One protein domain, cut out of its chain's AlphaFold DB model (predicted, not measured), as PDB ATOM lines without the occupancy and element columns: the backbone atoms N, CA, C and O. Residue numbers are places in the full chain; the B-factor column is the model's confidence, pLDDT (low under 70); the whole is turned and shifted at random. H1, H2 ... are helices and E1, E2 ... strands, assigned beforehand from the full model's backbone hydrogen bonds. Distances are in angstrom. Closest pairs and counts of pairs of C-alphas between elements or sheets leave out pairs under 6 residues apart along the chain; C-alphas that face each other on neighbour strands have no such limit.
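Overview. This is residues 96 to 221 and 248 to 266 of the 793 residues of the protein "Hypothetical protein" of Symbiodinium sp. CCMP2592 (UniProt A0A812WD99). A small, compact body with one very long helix, H1, sticking out of it as a straight arm over residues 96 to 133; in the body, helices H2 and H3 pack on a twisted four-stranded sheet, and the two-stranded ribbon E4-E5 packs on H2. The printed part has 145 residues with three named helices and six named strands, in the order H1 E1 H2 E2 E3 H3 E4 E5 E6. The larger sheet runs E2 E3 E1 E6, all antiparallel, and the class is mixed, helices and strands. The whole is extended, with a radius of gyration of the C-alphas of 25.5 A and spans of 90 by 42 by 26 A, the arm making the length.

Arrangement. In the sheet, E2, residues 174 to 181, and E3, residues 187 to 196, form a hairpin, with N 176 and O 194 2.9 A apart, within hydrogen-bond range. E3 bends by 68 degrees at residue 191. E1, residues 140 to 144, is the antiparallel neighbour of E3, with N 143 to O 193 at 2.8 A. E6, residues 261 to 264, is an edge strand beside E1, with N 142 to O 263 at 2.8 A. H2, residues 152 to 165, lies over E2 and E3 at a height over the sheet of 9.3 A and runs along the strands; its closest C-alphas to E2 are those of Ala 152 and Thr 177, 6.2 A apart. E1, H2 and E2 form a split strand-helix-strand unit, two strands running the same way with E3 between them, and its crossover is right-handed. H3, residues 200 to 210, lies over E1 and E6 at a height of 8.6 A. H2 and H3 make two layers with the sheet, the helices on one face of it. With residues 162 to 163 alone, H2 only just touches H3, with 3 pairs of C-alphas within 8 A, the closest those of Ala 162 and Cys 210 at 7.0 A; they are about perpendicular at 87 degrees. E4, residues 216 to 220, comes closest to H2 at the C-alphas of Trp 218 and Thr 158, 5.4 A apart. E5, residues 249 to 253, is the antiparallel neighbour of E4, with N 219 to O 250 at 2.9 A. H1, residues 96 to 138, only grazes the larger sheet, with its residues 134 to 138. In H1, H2 and H3 every O i to N i+4 pair is within hydrogen-bond range.

Along the chain. H1 begins at C-alpha 96 (29.883, -4.457, -25.353) and is 63.1 A long. E3 is 23.7 A, E2 22.9 A and H2 20.0 A long. E6 ends at C-alpha 264 (84.523, 25.943, 2.848).

Size, cuts and confidence. The farthest C-alphas, Cys 96 and Glu 250, are 89.7 A apart. Residues 222 to 247 are not printed; C-alphas 221 and 248 are 5.7 A apart across the cut. Of the links printed whole, none is long. Mean pLDDT of the printed part is 84.0; residues 120 to 132, 212 to 215, 255 to 256 and 266 are under 70.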
ATOM      1  N   CYS A  96      29.458  -4.291 -26.749       84.62
ATOM      2  CA  CYS A  96      29.883  -4.457 -25.353       84.62
ATOM      3  C   CYS A  96      31.402  -4.657 -25.220       84.62
ATOM      4  O   CYS A  96      32.017  -4.079 -24.323       84.62
ATOM      5  N   ALA A  97      32.022  -5.449 -26.100       86.75
ATOM      6  CA  ALA A  97      33.469  -5.652 -26.092       86.75
ATOM      7  C   ALA A  97      34.230  -4.356 -26.428       86.75
ATOM      8  O   ALA A  97      35.243  -4.058 -25.788       86.75
ATOM      9  N   ALA A  98      33.717  -3.558 -27.368       87.62
ATOM     10  CA  ALA A  98      34.269  -2.247 -27.701       87.62
ATOM     11  C   ALA A  98      34.190  -1.283 -26.507       87.62
ATOM     12  O   ALA A  98      35.205  -0.693 -26.142       87.62
ATOM     13  N   MET A  99      33.041  -1.210 -25.823       87.06
ATOM     14  CA  MET A  99      32.869  -0.367 -24.632       87.06
ATOM     15  C   MET A  99      33.807  -0.763 -23.483       87.06
ATOM     16  O   MET A  99      34.372   0.101 -22.816       87.06
ATOM     17  N   ILE A 100      34.000  -2.066 -23.240       89.75
ATOM     18  CA  ILE A 100      34.929  -2.545 -22.204       89.75
ATOM     19  C   ILE A 100      36.374  -2.201 -22.579       89.75
ATOM     20  O   ILE A 100      37.136  -1.748 -21.725       89.75
ATOM     21  N   THR A 101      36.747  -2.381 -23.848       90.50
ATOM     22  CA  THR A 101      38.095  -2.056 -24.342       90.50
ATOM     23  C   THR A 101      38.375  -0.560 -24.212       90.50
ATOM     24  O   THR A 101      39.433  -0.176 -23.720       90.50
ATOM     25  N   GLU A 102      37.408   0.288 -24.564       91.19
ATOM     26  CA  GLU A 102      37.509   1.740 -24.422       91.19
ATOM     27  C   GLU A 102      37.636   2.162 -22.950       91.19
ATOM     28  O   GLU A 102      38.534   2.931 -22.604       91.19
ATOM     29  N   ALA A 103      36.824   1.590 -22.055       87.31
ATOM     30  CA  ALA A 103      36.904   1.870 -20.622       87.31
ATOM     31  C   ALA A 103      38.250   1.433 -20.010       87.31
ATOM     32  O   ALA A 103      38.825   2.142 -19.178       87.31
ATOM     33  N   LEU A 104      38.783   0.279 -20.428       89.06
ATOM     34  CA  LEU A 104      40.106  -0.185 -20.004       89.06
ATOM     35  C   LEU A 104      41.216   0.721 -20.543       89.06
ATOM     36  O   LEU A 104      42.104   1.098 -19.776       89.06
ATOM     37  N   GLN A 105      41.140   1.131 -21.809       91.06
ATOM     38  CA  GLN A 105      42.110   2.050 -22.403       91.06
ATOM     39  C   GLN A 105      42.092   3.414 -21.705       91.06
ATOM     40  O   GLN A 105      43.147   3.960 -21.386       91.06
ATOM     41  N   GLN A 106      40.910   3.943 -21.378       87.00
ATOM     42  CA  GLN A 106      40.779   5.185 -20.616       87.00
ATOM     43  C   GLN A 106      41.417   5.063 -19.223       87.00
ATOM     44  O   GLN A 106      42.083   5.991 -18.750       87.00
ATOM     45  N   LYS A 107      41.267   3.906 -18.570       87.31
ATOM     46  CA  LYS A 107      41.883   3.643 -17.267       87.31
ATOM     47  C   LYS A 107      43.404   3.515 -17.354       87.31
ATOM     48  O   LYS A 107      44.092   4.059 -16.492       87.31
ATOM     49  N   ILE A 108      43.928   2.866 -18.397       89.25
ATOM     50  CA  ILE A 108      45.371   2.812 -18.683       89.25
ATOM     51  C   ILE A 108      45.913   4.231 -18.870       89.25
ATOM     52  O   ILE A 108      46.839   4.618 -18.165       89.25
ATOM     53  N   ASN A 109      45.267   5.044 -19.708       85.56
ATOM     54  CA  ASN A 109      45.675   6.431 -19.949       85.56
ATOM     55  C   ASN A 109      45.661   7.270 -18.655       85.56
ATOM     56  O   ASN A 109      46.546   8.097 -18.429       85.56
ATOM     57  N   THR A 110      44.678   7.039 -17.777       85.25
ATOM     58  CA  THR A 110      44.587   7.708 -16.468       85.25
ATOM     59  C   THR A 110      45.757   7.317 -15.562       85.25
ATOM     60  O   THR A 110      46.415   8.189 -14.997       85.25
ATOM     61  N   LEU A 111      46.073   6.024 -15.464       84.69
ATOM     62  CA  LEU A 111      47.201   5.537 -14.663       84.69
ATOM     63  C   LEU A 111      48.550   6.008 -15.222       84.69
ATOM     64  O   LEU A 111      49.427   6.405 -14.458       84.69
ATOM     65  N   GLU A 112      48.723   6.027 -16.545       84.56
ATOM     66  CA  GLU A 112      49.921   6.583 -17.184       84.56
ATOM     67  C   GLU A 112      50.098   8.071 -16.865       84.56
ATOM     68  O   GLU A 112      51.215   8.521 -16.582       84.56
ATOM     69  N   HIS A 113      49.000   8.834 -16.856       79.94
ATOM     70  CA  HIS A 113      49.011  10.231 -16.442       79.94
ATOM     71  C   HIS A 113      49.401  10.380 -14.964       79.94
ATOM     72  O   HIS A 113      50.274  11.187 -14.642       79.94
ATOM     73  N   GLU A 114      48.838   9.572 -14.063       80.50
ATOM     74  CA  GLU A 114      49.197   9.591 -12.639       80.50
ATOM     75  C   GLU A 114      50.670   9.238 -12.402       80.50
ATOM     76  O   GLU A 114      51.364   9.942 -11.662       80.50
ATOM     77  N   VAL A 115      51.191   8.207 -13.075       77.44
ATOM     78  CA  VAL A 115      52.611   7.831 -13.011       77.44
ATOM     79  C   VAL A 115      53.495   8.960 -13.542       77.44
ATOM     80  O   VAL A 115      54.526   9.270 -12.937       77.44
ATOM     81  N   ARG A 116      53.095   9.630 -14.631       75.44
ATOM     82  CA  ARG A 116      53.803  10.809 -15.157       75.44
ATOM     83  C   ARG A 116      53.816  11.950 -14.136       75.44
ATOM     84  O   ARG A 116      54.875  12.522 -13.883       75.44
ATOM     85  N   MET A 117      52.685  12.234 -13.492       73.44
ATOM     86  CA  MET A 117      52.583  13.263 -12.452       73.44
ATOM     87  C   MET A 117      53.410  12.925 -11.208       73.44
ATOM     88  O   MET A 117      54.032  13.816 -10.626       73.44
ATOM     89  N   LEU A 118      53.478  11.650 -10.812       73.69
ATOM     90  CA  LEU A 118      54.342  11.198  -9.721       73.69
ATOM     91  C   LEU A 118      55.826  11.357 -10.066       73.69
ATOM     92  O   LEU A 118      56.569  11.883  -9.242       73.69
ATOM     93  N   LYS A 119      56.252  10.996 -11.285       71.00
ATOM     94  CA  LYS A 119      57.634  11.224 -11.752       71.00
ATOM     95  C   LYS A 119      58.014  12.705 -11.694       71.00
ATOM     96  O   LYS A 119      59.083  13.037 -11.191       71.00
ATOM     97  N   ILE A 120      57.115  13.589 -12.135       66.69
ATOM     98  CA  ILE A 120      57.312  15.041 -12.052       66.69
ATOM     99  C   ILE A 120      57.461  15.474 -10.587       66.69
ATOM    100  O   ILE A 120      58.446  16.121 -10.242       66.69
ATOM    101  N   ARG A 121      56.543  15.082  -9.693       68.06
ATOM    102  CA  ARG A 121      56.609  15.440  -8.259       68.06
ATOM    103  C   ARG A 121      57.896  14.957  -7.582       68.06
ATOM    104  O   ARG A 121      58.474  15.700  -6.788       68.06
ATOM    105  N   THR A 122      58.354  13.749  -7.904       66.56
ATOM    106  CA  THR A 122      59.627  13.216  -7.402       66.56
ATOM    107  C   THR A 122      60.801  14.067  -7.884       66.56
ATOM    108  O   THR A 122      61.598  14.498  -7.056       66.56
ATOM    109  N   ALA A 123      60.852  14.419  -9.174       62.28
ATOM    110  CA  ALA A 123      61.906  15.273  -9.725       62.28
ATOM    111  C   ALA A 123      61.944  16.676  -9.082       62.28
ATOM    112  O   ALA A 123      63.020  17.199  -8.794       62.28
ATOM    113  N   TRP A 124      60.784  17.281  -8.794       63.00
ATOM    114  CA  TRP A 124      60.715  18.551  -8.054       63.00
ATOM    115  C   TRP A 124      61.225  18.418  -6.618       63.00
ATOM    116  O   TRP A 124      61.985  19.264  -6.153       63.00
ATOM    117  N   THR A 125      60.870  17.330  -5.934       64.31
ATOM    118  CA  THR A 125      61.335  17.068  -4.563       64.31
ATOM    119  C   THR A 125      62.854  16.874  -4.520       64.31
ATOM    120  O   THR A 125      63.520  17.406  -3.634       64.31
ATOM    121  N   GLU A 126      63.417  16.149  -5.491       64.25
ATOM    122  CA  GLU A 126      64.866  15.984  -5.642       64.25
ATOM    123  C   GLU A 126      65.559  17.322  -5.910       64.25
ATOM    124  O   GLU A 126      66.561  17.638  -5.266       64.25
ATOM    125  N   LYS A 127      64.997  18.148  -6.798       64.25
ATOM    126  CA  LYS A 127      65.501  19.494  -7.085       64.25
ATOM    127  C   LYS A 127      65.534  20.358  -5.822       64.25
ATOM    128  O   LYS A 127      66.587  20.905  -5.494       64.25
ATOM    129  N   ASP A 128      64.425  20.459  -5.094       61.25
ATOM    130  CA  ASP A 128      64.322  21.291  -3.887       61.25
ATOM    131  C   ASP A 128      65.283  20.826  -2.788       61.25
ATOM    132  O   ASP A 128      65.942  21.636  -2.129       61.25
ATOM    133  N   LEU A 129      65.429  19.510  -2.636       65.81
ATOM    134  CA  LEU A 129      66.403  18.903  -1.742       65.81
ATOM    135  C   LEU A 129      67.844  19.264  -2.138       65.81
ATOM    136  O   LEU A 129      68.627  19.654  -1.271       65.81
ATOM    137  N   MET A 130      68.197  19.189  -3.425       65.25
ATOM    138  CA  MET A 130      69.522  19.597  -3.904       65.25
ATOM    139  C   MET A 130      69.778  21.090  -3.662       65.25
ATOM    140  O   MET A 130      70.864  21.455  -3.210       65.25
ATOM    141  N   TYR A 131      68.790  21.961  -3.889       65.94
ATOM    142  CA  TYR A 131      68.916  23.391  -3.580       65.94
ATOM    143  C   TYR A 131      69.104  23.643  -2.084       65.94
ATOM    144  O   TYR A 131      69.968  24.433  -1.703       65.94
ATOM    145  N   SER A 132      68.351  22.946  -1.231       67.06
ATOM    146  CA  SER A 132      68.503  23.030   0.223       67.06
ATOM    147  C   SER A 132      69.906  22.601   0.669       67.06
ATOM    148  O   SER A 132      70.545  23.301   1.456       67.06
ATOM    149  N   GLN A 133      70.436  21.515   0.099       74.62
ATOM    150  CA  GLN A 133      71.803  21.054   0.358       74.62
ATOM    151  C   GLN A 133      72.858  22.069  -0.098       74.62
ATOM    152  O   GLN A 133      73.826  22.308   0.622       74.62
ATOM    153  N   ILE A 134      72.672  22.700  -1.262       72.88
ATOM    154  CA  ILE A 134      73.569  23.753  -1.759       72.88
ATOM    155  C   ILE A 134      73.546  24.969  -0.826       72.88
ATOM    156  O   ILE A 134      74.600  25.497  -0.472       72.88
ATOM    157  N   GLU A 135      72.365  25.411  -0.400       75.31
ATOM    158  CA  GLU A 135      72.222  26.555   0.502       75.31
ATOM    159  C   GLU A 135      72.786  26.278   1.902       75.31
ATOM    160  O   GLU A 135      73.439  27.149   2.482       75.31
ATOM    161  N   ALA A 136      72.621  25.057   2.419       77.81
ATOM    162  CA  ALA A 136      73.267  24.615   3.651       77.81
ATOM    163  C   ALA A 136      74.799  24.572   3.498       77.81
ATOM    164  O   ALA A 136      75.528  25.107   4.331       77.81
ATOM    165  N   ALA A 137      75.314  24.022   2.396       80.38
ATOM    166  CA  ALA A 137      76.752  23.951   2.130       80.38
ATOM    167  C   ALA A 137      77.410  25.341   2.006       80.38
ATOM    168  O   ALA A 137      78.497  25.579   2.536       80.38
ATOM    169  N   LYS A 138      76.723  26.312   1.387       83.06
ATOM    170  CA  LYS A 138      77.179  27.714   1.342       83.06
ATOM    171  C   LYS A 138      77.376  28.299   2.745       83.06
ATOM    172  O   LYS A 138      78.264  29.119   2.960       83.06
ATOM    173  N   ARG A 139      76.575  27.876   3.715       90.38
ATOM    174  CA  ARG A 139      76.591  28.393   5.090       90.38
ATOM    175  C   ARG A 139      77.497  27.619   6.038       90.38
ATOM    176  O   ARG A 139      77.628  28.016   7.191       90.38
ATOM    177  N   THR A 140      78.133  26.550   5.571       91.75
ATOM    178  CA  THR A 140      78.949  25.677   6.417       91.75
ATOM    179  C   THR A 140      80.443  25.825   6.142       91.75
ATOM    180  O   THR A 140      80.906  26.095   5.021       91.75
ATOM    181  N   LEU A 141      81.215  25.643   7.210       92.25
ATOM    182  CA  LEU A 141      82.661  25.493   7.220       92.25
ATOM    183  C   LEU A 141      83.008  24.145   7.850       92.25
ATOM    184  O   LEU A 141      82.463  23.767   8.885       92.25
ATOM    185  N   VAL A 142      83.950  23.433   7.242       91.88
ATOM    186  CA  VAL A 142      84.559  22.240   7.829       91.88
ATOM    187  C   VAL A 142      85.727  22.693   8.692       91.88
ATOM    188  O   VAL A 142      86.713  23.233   8.180       91.88
ATOM    189  N   VAL A 143      85.613  22.472   9.997       92.50
ATOM    190  CA  VAL A 143      86.655  22.750  10.984       92.50
ATOM    191  C   VAL A 143      87.407  21.454  11.264       92.50
ATOM    192  O   VAL A 143      86.801  20.447  11.624       92.50
ATOM    193  N   ARG A 144      88.725  21.451  11.069       90.44
ATOM    194  CA  ARG A 144      89.579  20.256  11.198       90.44
ATOM    195  C   ARG A 144      90.863  20.550  11.966       90.44
ATOM    196  O   ARG A 144      91.171  21.713  12.226       90.44
ATOM    197  N   ASN A 145      91.634  19.491  12.221       90.75
ATOM    198  CA  ASN A 145      92.875  19.486  13.007       90.75
ATOM    199  C   ASN A 145      92.643  19.683  14.513       90.75
ATOM    200  O   ASN A 145      93.482  20.259  15.203       90.75
ATOM    201  N   PHE A 146      91.509  19.208  15.029       90.06
ATOM    202  CA  PHE A 146      91.348  19.077  16.474       90.06
ATOM    203  C   PHE A 146      92.269  17.964  16.998       90.06
ATOM    204  O   PHE A 146      92.424  16.955  16.311       90.06
ATOM    205  N   PRO A 147      92.870  18.115  18.190       89.62
ATOM    206  CA  PRO A 147      93.570  17.015  18.843       89.62
ATOM    207  C   PRO A 147      92.634  15.821  19.087       89.62
ATOM    208  O   PRO A 147      91.456  16.012  19.381       89.62
ATOM    209  N   ASP A 148      93.152  14.593  19.036       87.81
ATOM    210  CA  ASP A 148      92.323  13.385  19.202       87.81
ATOM    211  C   ASP A 148      91.679  13.280  20.595       87.81
ATOM    212  O   ASP A 148      90.617  12.686  20.762       87.81
ATOM    213  N   TRP A 149      92.299  13.901  21.602       88.94
ATOM    214  CA  TRP A 149      91.786  13.983  22.972       88.94
ATOM    215  C   TRP A 149      90.736  15.091  23.167       88.94
ATOM    216  O   TRP A 149      90.183  15.217  24.259       88.94
ATOM    217  N   ALA A 150      90.459  15.897  22.137       91.69
ATOM    218  CA  ALA A 150      89.560  17.035  22.233       91.69
ATOM    219  C   ALA A 150      88.105  16.616  22.381       91.69
ATOM    220  O   ALA A 150      87.546  16.008  21.466       91.69
ATOM    221  N   THR A 151      87.468  17.006  23.484       93.56
ATOM    222  CA  THR A 151      86.035  16.775  23.693       93.56
ATOM    223  C   THR A 151      85.193  17.731  22.845       93.56
ATOM    224  O   THR A 151      85.674  18.765  22.390       93.56
ATOM    225  N   ALA A 152      83.907  17.428  22.638       92.38
ATOM    226  CA  ALA A 152      83.020  18.304  21.868       92.38
ATOM    227  C   ALA A 152      82.930  19.720  22.473       92.38
ATOM    228  O   ALA A 152      82.961  20.696  21.728       92.38
ATOM    229  N   ALA A 153      82.914  19.821  23.808       93.56
ATOM    230  CA  ALA A 153      82.889  21.095  24.525       93.56
ATOM    231  C   ALA A 153      84.185  21.898  24.327       93.56
ATOM    232  O   ALA A 153      84.134  23.107  24.110       93.56
ATOM    233  N   ASP A 154      85.342  21.229  24.327       92.75
ATOM    234  CA  ASP A 154      86.613  21.895  24.036       92.75
ATOM    235  C   ASP A 154      86.650  22.452  22.599       92.75
ATOM    236  O   ASP A 154      87.134  23.562  22.357       92.75
ATOM    237  N   ARG A 155      86.122  21.693  21.625       93.50
ATOM    238  CA  ARG A 155      86.042  22.123  20.218       93.50
ATOM    239  C   ARG A 155      85.127  23.332  20.055       93.50
ATOM    240  O   ARG A 155      85.494  24.273  19.355       93.50
ATOM    241  N   GLU A 156      83.968  23.306  20.707       93.88
ATOM    242  CA  GLU A 156      82.991  24.395  20.704       93.88
ATOM    243  C   GLU A 156      83.577  25.673  21.303       93.88
ATOM    244  O   GLU A 156      83.561  26.711  20.643       93.88
ATOM    245  N   LEU A 157      84.197  25.595  22.487       93.19
ATOM    246  CA  LEU A 157      84.835  26.755  23.110       93.19
ATOM    247  C   LEU A 157      86.005  27.288  22.274       93.19
ATOM    248  O   LEU A 157      86.177  28.499  22.140       93.19
ATOM    249  N   THR A 158      86.791  26.395  21.667       92.62
ATOM    250  CA  THR A 158      87.896  26.794  20.789       92.62
ATOM    251  C   THR A 158      87.398  27.569  19.567       92.62
ATOM    252  O   THR A 158      87.986  28.590  19.210       92.62
ATOM    253  N   VAL A 159      86.295  27.137  18.943       93.00
ATOM    254  CA  VAL A 159      85.668  27.873  17.832       93.00
ATOM    255  C   VAL A 159      85.034  29.180  18.318       93.00
ATOM    256  O   VAL A 159      85.192  30.203  17.652       93.00
ATOM    257  N   ALA A 160      84.391  29.182  19.488       93.56
ATOM    258  CA  ALA A 160      83.781  30.370  20.082       93.56
ATOM    259  C   ALA A 160      84.800  31.492  20.317       93.56
ATOM    260  O   ALA A 160      84.601  32.625  19.875       93.56
ATOM    261  N   GLU A 161      85.914  31.177  20.981       92.19
ATOM    262  CA  GLU A 161      86.967  32.156  21.255       92.19
ATOM    263  C   GLU A 161      87.684  32.574  19.968       92.19
ATOM    264  O   GLU A 161      87.956  33.757  19.795       92.19
ATOM    265  N   ALA A 162      87.885  31.664  19.005       90.81
ATOM    266  CA  ALA A 162      88.411  32.031  17.691       90.81
ATOM    267  C   ALA A 162      87.508  33.043  16.963       90.81
ATOM    268  O   ALA A 162      88.000  34.034  16.424       90.81
ATOM    269  N   LEU A 163      86.189  32.839  16.960       92.56
ATOM    270  CA  LEU A 163      85.244  33.784  16.358       92.56
ATOM    271  C   LEU A 163      85.256  35.125  17.097       92.56
ATOM    272  O   LEU A 163      85.293  36.181  16.465       92.56
ATOM    273  N   LYS A 164      85.290  35.100  18.429       93.00
ATOM    274  CA  LYS A 164      85.332  36.296  19.276       93.00
ATOM    275  C   LYS A 164      86.611  37.117  19.095       93.00
ATOM    276  O   LYS A 164      86.506  38.325  18.893       93.00
ATOM    277  N   GLU A 165      87.787  36.486  19.099       90.38
ATOM    278  CA  GLU A 165      89.088  37.141  18.862       90.38
ATOM    279  C   GLU A 165      89.144  37.832  17.489       90.38
ATOM    280  O   GLU A 165      89.818  38.848  17.331       90.38
ATOM    281  N   ASN A 166      88.389  37.325  16.511       88.75
ATOM    282  CA  ASN A 166      88.321  37.865  15.155       88.75
ATOM    283  C   ASN A 166      87.124  38.811  14.923       88.75
ATOM    284  O   ASN A 166      86.810  39.142  13.781       88.75
ATOM    285  N   GLY A 167      86.455  39.269  15.988       92.44
ATOM    286  CA  GLY A 167      85.378  40.259  15.900       92.44
ATOM    287  C   GLY A 167      84.019  39.699  15.469       92.44
ATOM    288  O   GLY A 167      83.147  40.469  15.078       92.44
ATOM    289  N   PHE A 168      83.808  38.385  15.561       93.75
ATOM    290  CA  PHE A 168      82.542  37.705  15.254       93.75
ATOM    291  C   PHE A 168      81.791  37.236  16.507       93.75
ATOM    292  O   PHE A 168      80.962  36.336  16.429       93.75
ATOM    293  N   ALA A 169      82.041  37.848  17.669       90.19
ATOM    294  CA  ALA A 169      81.381  37.481  18.928       90.19
ATOM    295  C   ALA A 169      79.842  37.617  18.886       90.19
ATOM    296  O   ALA A 169      79.144  36.944  19.635       90.19
ATOM    297  N   TYR A 170      79.324  38.497  18.023       88.94
ATOM    298  CA  TYR A 170      77.889  38.736  17.828       88.94
ATOM    299  C   TYR A 170      77.259  37.835  16.756       88.94
ATOM    300  O   TYR A 170      76.055  37.921  16.519       88.94
ATOM    301  N   LEU A 171      78.063  37.037  16.047       92.81
ATOM    302  CA  LEU A 171      77.563  36.170  14.993       92.81
ATOM    303  C   LEU A 171      76.834  34.985  15.634       92.81
ATOM    304  O   LEU A 171      77.372  34.347  16.531       92.81
ATOM    305  N   GLU A 172      75.629  34.674  15.169       93.31
ATOM    306  CA  GLU A 172      74.962  33.419  15.521       93.31
ATOM    307  C   GLU A 172      75.653  32.272  14.775       93.31
ATOM    308  O   GLU A 172      75.828  32.343  13.560       93.31
ATOM    309  N   TRP A 173      76.085  31.229  15.475       95.94
ATOM    310  CA  TRP A 173      76.740  30.074  14.865       95.94
ATOM    311  C   TRP A 173      76.407  28.798  15.636       95.94
ATOM    312  O   TRP A 173      76.085  28.851  16.820       95.94
ATOM    313  N   ASP A 174      76.501  27.658  14.954       94.88
ATOM    314  CA  ASP A 174      76.387  26.324  15.552       94.88
ATOM    315  C   ASP A 174      77.583  25.466  15.136       94.88
ATOM    316  O   ASP A 174      78.015  25.517  13.980       94.88
ATOM    317  N   LEU A 175      78.116  24.675  16.067       94.75
ATOM    318  CA  LEU A 175      79.185  23.721  15.793       94.75
ATOM    319  C   LEU A 175      78.706  22.301  16.076       94.75
ATOM    320  O   LEU A 175      78.637  21.848  17.219       94.75
ATOM    321  N   THR A 176      78.483  21.539  15.013       93.56
ATOM    322  CA  THR A 176      78.125  20.129  15.131       93.56
ATOM    323  C   THR A 176      79.370  19.248  15.037       93.56
ATOM    324  O   THR A 176      80.054  19.204  14.013       93.56
ATOM    325  N   THR A 177      79.651  18.500  16.109       92.31
ATOM    326  CA  THR A 177      80.704  17.472  16.144       92.31
ATOM    327  C   THR A 177      80.068  16.086  16.173       92.31
ATOM    328  O   THR A 177      79.299  15.771  17.077       92.31
ATOM    329  N   THR A 178      80.389  15.243  15.189       88.75
ATOM    330  CA  THR A 178      79.831  13.883  15.093       88.75
ATOM    331  C   THR A 178      80.626  12.907  15.954       88.75
ATOM    332  O   THR A 178      81.853  12.968  15.982       88.75
ATOM    333  N   THR A 179      79.938  11.988  16.634       88.94
ATOM    334  CA  THR A 179      80.565  10.836  17.299       88.94
ATOM    335  C   THR A 179      80.500   9.633  16.362       88.94
ATOM    336  O   THR A 179      79.439   9.329  15.829       88.94
ATOM    337  N   MET A 180      81.626   8.967  16.156       82.56
ATOM    338  CA  MET A 180      81.769   7.743  15.376       82.56
ATOM    339  C   MET A 180      81.982   6.559  16.316       82.56
ATOM    340  O   MET A 180      82.529   6.723  17.404       82.56
ATOM    341  N   GLU A 181      81.559   5.371  15.899       86.56
ATOM    342  CA  GLU A 181      81.808   4.118  16.610       86.56
ATOM    343  C   GLU A 181      82.824   3.302  15.809       86.56
ATOM    344  O   GLU A 181      82.626   3.049  14.622       86.56
ATOM    345  N   GLY A 182      83.960   2.981  16.429       82.75
ATOM    346  CA  GLY A 182      84.999   2.156  15.822       82.75
ATOM    347  C   GLY A 182      84.614   0.681  15.789       82.75
ATOM    348  O   GLY A 182      83.682   0.249  16.464       82.75
ATOM    349  N   ASN A 183      85.385  -0.120  15.051       78.56
ATOM    350  CA  ASN A 183      85.174  -1.571  14.963       78.56
ATOM    351  C   ASN A 183      85.292  -2.287  16.324       78.56
ATOM    352  O   ASN A 183      84.797  -3.398  16.474       78.56
ATOM    353  N   ASP A 184      85.945  -1.668  17.311       88.38
ATOM    354  CA  ASP A 184      86.050  -2.158  18.689       88.38
ATOM    355  C   ASP A 184      84.883  -1.701  19.591       88.38
ATOM    356  O   ASP A 184      84.934  -1.887  20.807       88.38
ATOM    357  N   GLY A 185      83.850  -1.076  19.014       88.81
ATOM    358  CA  GLY A 185      82.700  -0.514  19.725       88.81
ATOM    359  C   GLY A 185      83.014   0.770  20.498       88.81
ATOM    360  O   GLY A 185      82.138   1.322  21.170       88.81
ATOM    361  N   LYS A 186      84.255   1.281  20.442       89.56
ATOM    362  CA  LYS A 186      84.593   2.534  21.121       89.56
ATOM    363  C   LYS A 186      84.066   3.717  20.333       89.56
ATOM    364  O   LYS A 186      84.306   3.862  19.135       89.56
ATOM    365  N   LYS A 187      83.392   4.613  21.049       88.56
ATOM    366  CA  LYS A 187      82.921   5.883  20.508       88.56
ATOM    367  C   LYS A 187      84.034   6.924  20.574       88.56
ATOM    368  O   LYS A 187      84.582   7.171  21.645       88.56
ATOM    369  N   PHE A 188      84.348   7.546  19.445       89.62
ATOM    370  CA  PHE A 188      85.307   8.644  19.334       89.62
ATOM    371  C   PHE A 188      84.706   9.784  18.508       89.62
ATOM    372  O   PHE A 188      83.780   9.579  17.731       89.62
ATOM    373  N   LEU A 189      85.187  11.014  18.680       91.44
ATOM    374  CA  LEU A 189      84.696  12.142  17.885       91.44
ATOM    375  C   LEU A 189      85.339  12.125  16.500       91.44
ATOM    376  O   LEU A 189      86.542  11.908  16.375       91.44
ATOM    377  N   ALA A 190      84.552  12.406  15.462       89.06
ATOM    378  CA  ALA A 190      85.050  12.552  14.100       89.06
ATOM    379  C   ALA A 190      86.215  13.563  14.061       89.06
ATOM    380  O   ALA A 190      86.219  14.525  14.833       89.06
ATOM    381  N   PRO A 191      87.194  13.425  13.152       88.25
ATOM    382  CA  PRO A 191      88.333  14.350  13.062       88.25
ATOM    383  C   PRO A 191      87.942  15.765  12.589       88.25
ATOM    384  O   PRO A 191      88.775  16.675  12.550       88.25
ATOM    385  N   ILE A 192      86.672  15.952  12.217       91.31
ATOM    386  CA  ILE A 192      86.100  17.204  11.735       91.31
ATOM    387  C   ILE A 192      84.874  17.607  12.557       91.31
ATOM    388  O   ILE A 192      84.189  16.766  13.144       91.31
ATOM    389  N   SER A 193      84.582  18.900  12.530       93.88
ATOM    390  CA  SER A 193      83.359  19.504  13.055       93.88
ATOM    391  C   SER A 193      82.775  20.429  11.982       93.88
ATOM    392  O   SER A 193      83.524  21.013  11.196       93.88
ATOM    393  N   ILE A 194      81.452  20.563  11.926       93.94
ATOM    394  CA  ILE A 194      80.762  21.422  10.956       93.94
ATOM    395  C   ILE A 194      80.317  22.698  11.659       93.94
ATOM    396  O   ILE A 194      79.477  22.646  12.552       93.94
ATOM    397  N   LEU A 195      80.892  23.828  11.255       94.50
ATOM    398  CA  LEU A 195      80.506  25.157  11.717       94.50
ATOM    399  C   LEU A 195      79.480  25.741  10.746       94.50
ATOM    400  O   LEU A 195      79.808  25.995   9.588       94.50
ATOM    401  N   THR A 196      78.260  25.973  11.214       94.31
ATOM    402  CA  THR A 196      77.183  26.601  10.442       94.31
ATOM    403  C   THR A 196      77.036  28.056  10.862       94.31
ATOM    404  O   THR A 196      76.934  28.353  12.049       94.31
ATOM    405  N   VAL A 197      77.007  28.968   9.890       94.31
ATOM    406  CA  VAL A 197      76.794  30.409  10.105       94.31
ATOM    407  C   VAL A 197      75.572  30.902   9.313       94.31
ATOM    408  O   VAL A 197      75.147  30.244   8.364       94.31
ATOM    409  N   PRO A 198      74.975  32.065   9.629       89.00
ATOM    410  CA  PRO A 198      73.622  32.388   9.173       89.00
ATOM    411  C   PRO A 198      73.553  32.698   7.675       89.00
ATOM    412  O   PRO A 198      72.516  32.507   7.037       89.00
ATOM    413  N   THR A 199      74.660  33.177   7.094       88.62
ATOM    414  CA  THR A 199      74.726  33.628   5.700       88.62
ATOM    415  C   THR A 199      76.032  33.223   5.016       88.62
ATOM    416  O   THR A 199      77.079  33.095   5.649       88.62
ATOM    417  N   TYR A 200      75.990  33.090   3.686       88.12
ATOM    418  CA  TYR A 200      77.179  32.860   2.853       88.12
ATOM    419  C   TYR A 200      78.228  33.977   3.004       88.12
ATOM    420  O   TYR A 200      79.429  33.717   3.044       88.12
ATOM    421  N   ALA A 201      77.780  35.229   3.150       86.44
ATOM    422  CA  ALA A 201      78.669  36.366   3.375       86.44
ATOM    423  C   ALA A 201      79.401  36.263   4.724       86.44
ATOM    424  O   ALA A 201      80.608  36.490   4.782       86.44
ATOM    425  N   ALA A 202      78.696  35.870   5.794       88.25
ATOM    426  CA  ALA A 202      79.319  35.603   7.089       88.25
ATOM    427  C   ALA A 202      80.331  34.457   6.988       88.25
ATOM    428  O   ALA A 202      81.433  34.568   7.513       88.25
ATOM    429  N   ARG A 203      80.000  33.401   6.239       93.44
ATOM    430  CA  ARG A 203      80.884  32.254   6.006       93.44
ATOM    431  C   ARG A 203      82.195  32.655   5.338       93.44
ATOM    432  O   ARG A 203      83.253  32.246   5.808       93.44
ATOM    433  N   ASN A 204      82.143  33.479   4.293       88.50
ATOM    434  CA  ASN A 204      83.352  33.968   3.625       88.50
ATOM    435  C   ASN A 204      84.173  34.894   4.531       88.50
ATOM    436  O   ASN A 204      85.384  34.730   4.604       88.50
ATOM    437  N   LYS A 205      83.529  35.788   5.297       89.81
ATOM    438  CA  LYS A 205      84.232  36.631   6.281       89.81
ATOM    439  C   LYS A 205      84.931  35.794   7.356       89.81
ATOM    440  O   LYS A 205      86.112  35.993   7.609       89.81
ATOM    441  N   VAL A 206      84.232  34.822   7.946       90.62
ATOM    442  CA  VAL A 206      84.813  33.904   8.938       90.62
ATOM    443  C   VAL A 206      85.972  33.122   8.327       90.62
ATOM    444  O   VAL A 206      87.024  33.018   8.947       90.62
ATOM    445  N   MET A 207      85.820  32.612   7.105       89.12
ATOM    446  CA  MET A 207      86.888  31.908   6.401       89.12
ATOM    447  C   MET A 207      88.113  32.806   6.188       89.12
ATOM    448  O   MET A 207      89.219  32.412   6.548       89.12
ATOM    449  N   ASP A 208      87.941  34.011   5.654       86.00
ATOM    450  CA  ASP A 208      89.052  34.912   5.339       86.00
ATOM    451  C   ASP A 208      89.802  35.360   6.598       86.00
ATOM    452  O   ASP A 208      91.033  35.390   6.614       86.00
ATOM    453  N   THR A 209      89.071  35.650   7.675       87.31
ATOM    454  CA  THR A 209      89.653  36.159   8.920       87.31
ATOM    455  C   THR A 209      90.192  35.032   9.815       87.31
ATOM    456  O   THR A 209      91.301  35.135  10.333       87.31
ATOM    457  N   CYS A 210      89.470  33.915   9.956       82.69
ATOM    458  CA  CYS A 210      89.835  32.839  10.888       82.69
ATOM    459  C   CYS A 210      90.762  31.776  10.275       82.69
ATOM    460  O   CYS A 210      91.437  31.066  11.021       82.69
ATOM    461  N   SER A 211      90.868  31.668   8.940       70.56
ATOM    462  CA  SER A 211      91.751  30.679   8.281       70.56
ATOM    463  C   SER A 211      93.240  30.848   8.603       70.56
ATOM    464  O   SER A 211      94.022  29.927   8.354       70.56
ATOM    465  N   ARG A 212      93.633  32.000   9.159       67.31
ATOM    466  CA  ARG A 212      95.018  32.347   9.503       67.31
ATOM    467  C   ARG A 212      95.284  32.444  11.012       67.31
ATOM    468  O   ARG A 212      96.438  32.628  11.385       67.31
ATOM    469  N   ALA A 213      94.260  32.341  11.865       56.81
ATOM    470  CA  ALA A 213      94.328  32.857  13.240       56.81
ATOM    471  C   ALA A 213      94.388  31.797  14.359       56.81
ATOM    472  O   ALA A 213      94.859  32.099  15.455       56.81
ATOM    473  N   VAL A 214      93.939  30.557  14.137       59.97
ATOM    474  CA  VAL A 214      93.663  29.642  15.264       59.97
ATOM    475  C   VAL A 214      94.843  28.711  15.575       59.97
ATOM    476  O   VAL A 214      94.936  27.595  15.063       59.97
ATOM    477  N   VAL A 215      95.744  29.179  16.446       59.00
ATOM    478  CA  VAL A 215      96.879  28.399  17.005       59.00
ATOM    479  C   VAL A 215      96.624  27.967  18.464       59.00
ATOM    480  O   VAL A 215      97.389  27.207  19.055       59.00
ATOM    481  N   ARG A 216      95.538  28.451  19.074       77.44
ATOM    482  CA  ARG A 216      95.219  28.249  20.493       77.44
ATOM    483  C   ARG A 216      94.037  27.304  20.644       77.44
ATOM    484  O   ARG A 216      93.074  27.395  19.891       77.44
ATOM    485  N   TYR A 217      94.127  26.418  21.626       82.88
ATOM    486  CA  TYR A 217      93.095  25.451  21.971       82.88
ATOM    487  C   TYR A 217      92.674  25.657  23.427       82.88
ATOM    488  O   TYR A 217      93.530  25.908  24.276       82.88
ATOM    489  N   TRP A 218      91.385  25.526  23.730       84.56
ATOM    490  CA  TRP A 218      90.869  25.619  25.097       84.56
ATOM    491  C   TRP A 218      90.469  24.245  25.624       84.56
ATOM    492  O   TRP A 218      89.714  23.535  24.970       84.56
ATOM    493  N   HIS A 219      90.980  23.879  26.799       87.19
ATOM    494  CA  HIS A 219      90.746  22.586  27.436       87.19
ATOM    495  C   HIS A 219      90.100  22.744  28.815       87.19
ATOM    496  O   HIS A 219      90.563  23.557  29.619       87.19
ATOM    497  N   GLU A 220      89.060  21.963  29.104       87.81
ATOM    498  CA  GLU A 220      88.474  21.880  30.446       87.81
ATOM    499  C   GLU A 220      89.399  21.084  31.384       87.81
ATOM    500  O   GLU A 220      89.608  19.886  31.191       87.81
ATOM    501  N   ILE A 221      89.936  21.731  32.426       86.56
ATOM    502  CA  ILE A 221      90.725  21.045  33.458       86.56
ATOM    503  C   ILE A 221      89.763  20.248  34.337       86.56
ATOM    504  O   ILE A 221      88.925  20.825  35.031       86.56
ATOM    505  N   LYS A 248      86.859  25.263  35.074       89.69
ATOM    506  CA  LYS A 248      88.132  25.945  34.847       89.69
ATOM    507  C   LYS A 248      88.682  25.528  33.489       89.69
ATOM    508  O   LYS A 248      88.924  24.350  33.244       89.69
ATOM    509  N   TRP A 249      88.882  26.505  32.617       89.50
ATOM    510  CA  TRP A 249      89.403  26.299  31.270       89.50
ATOM    511  C   TRP A 249      90.838  26.806  31.185       89.50
ATOM    512  O   TRP A 249      91.143  27.889  31.687       89.50
ATOM    513  N   GLU A 250      91.716  26.047  30.535       89.75
ATOM    514  CA  GLU A 250      93.072  26.489  30.219       89.75
ATOM    515  C   GLU A 250      93.321  26.537  28.719       89.75
ATOM    516  O   GLU A 250      92.914  25.662  27.953       89.75
ATOM    517  N   MET A 251      94.033  27.578  28.306       87.94
ATOM    518  CA  MET A 251      94.516  27.704  26.945       87.94
ATOM    519  C   MET A 251      95.797  26.877  26.798       87.94
ATOM    520  O   MET A 251      96.810  27.169  27.435       87.94
ATOM    521  N   ARG A 252      95.771  25.860  25.938       83.69
ATOM    522  CA  ARG A 252      96.947  25.082  25.539       83.69
ATOM    523  C   ARG A 252      97.354  25.466  24.119       83.69
ATOM    524  O   ARG A 252      96.532  25.523  23.206       83.69
ATOM    525  N   THR A 253      98.643  25.709  23.908       78.19
ATOM    526  CA  THR A 253      99.215  25.811  22.560       78.19
ATOM    527  C   THR A 253      99.451  24.405  22.029       78.19
ATOM    528  O   THR A 253     100.321  23.688  22.524       78.19
ATOM    529  N   TRP A 254      98.654  23.999  21.044       70.75
ATOM    530  CA  TRP A 254      98.860  22.755  20.309       70.75
ATOM    531  C   TRP A 254      99.871  22.980  19.178       70.75
ATOM    532  O   TRP A 254     100.080  24.109  18.744       70.75
ATOM    533  N   ASN A 255     100.533  21.905  18.746       66.25
ATOM    534  CA  ASN A 255     101.617  21.893  17.761       66.25
ATOM    535  C   ASN A 255     101.428  22.931  16.631       66.25
ATOM    536  O   ASN A 255     100.519  22.802  15.812       66.25
ATOM    537  N   TRP A 256     102.327  23.921  16.563       60.59
ATOM    538  CA  TRP A 256     102.317  25.027  15.591       60.59
ATOM    539  C   TRP A 256     102.232  24.567  14.130       60.59
ATOM    540  O   TRP A 256     101.796  25.321  13.265       60.59
ATOM    541  N   ASN A 257     102.624  23.322  13.856       70.62
ATOM    542  CA  ASN A 257     102.609  22.750  12.517       70.62
ATOM    543  C   ASN A 257     101.198  22.373  12.023       70.62
ATOM    544  O   ASN A 257     101.043  22.084  10.838       70.62
ATOM    545  N   LEU A 258     100.173  22.369  12.887       74.56
ATOM    546  CA  LEU A 258      98.799  21.987  12.536       74.56
ATOM    547  C   LEU A 258      97.758  22.924  13.184       74.56
ATOM    548  O   LEU A 258      97.044  22.503  14.094       74.56
ATOM    549  N   PRO A 259      97.635  24.187  12.725       82.62
ATOM    550  CA  PRO A 259      96.580  25.080  13.198       82.62
ATOM    551  C   PRO A 259      95.195  24.533  12.838       82.62
ATOM    552  O   PRO A 259      95.029  23.810  11.843       82.62
ATOM    553  N   ILE A 260      94.187  24.914  13.625       84.44
ATOM    554  CA  ILE A 260      92.795  24.583  13.316       84.44
ATOM    555  C   ILE A 260      92.438  25.262  12.000       84.44
ATOM    556  O   ILE A 260      92.572  26.476  11.841       84.44
ATOM    557  N   LYS A 261      91.998  24.461  11.029       86.69
ATOM    558  CA  LYS A 261      91.726  24.942   9.675       86.69
ATOM    559  C   LYS A 261      90.228  24.950   9.433       86.69
ATOM    560  O   LYS A 261      89.595  23.900   9.495       86.69
ATOM    561  N   MET A 262      89.695  26.121   9.102       90.00
ATOM    562  CA  MET A 262      88.325  26.291   8.626       90.00
ATOM    563  C   MET A 262      88.348  26.330   7.101       90.00
ATOM    564  O   MET A 262      88.983  27.197   6.503       90.00
ATOM    565  N   ALA A 263      87.720  25.349   6.466       87.31
ATOM    566  CA  ALA A 263      87.614  25.258   5.017       87.31
ATOM    567  C   ALA A 263      86.149  25.398   4.587       87.31
ATOM    568  O   ALA A 263      85.263  25.005   5.345       87.31
ATOM    569  N   PRO A 264      85.874  25.919   3.383       84.75
ATOM    570  CA  PRO A 264      84.523  25.943   2.848       84.75
ATOM    571  C   PRO A 264      83.927  24.530   2.850       84.75
ATOM    572  O   PRO A 264      84.575  23.590   2.389       84.75
ATOM    573  N   GLY A 265      82.696  24.372   3.347       73.44
ATOM    574  CA  GLY A 265      81.869  23.212   3.018       73.44
ATOM    575  C   GLY A 265      81.625  23.210   1.511       73.44
ATOM    576  O   GLY A 265      80.753  23.920   1.018       73.44
ATOM    577  N   ILE A 266      82.476  22.521   0.751       61.94
ATOM    578  CA  ILE A 266      82.332  22.401  -0.702       61.94
ATOM    579  C   ILE A 266      81.197  21.414  -0.959       61.94
ATOM    580  O   ILE A 266      81.230  20.293  -0.447       61.94
TER     581      ILE A 266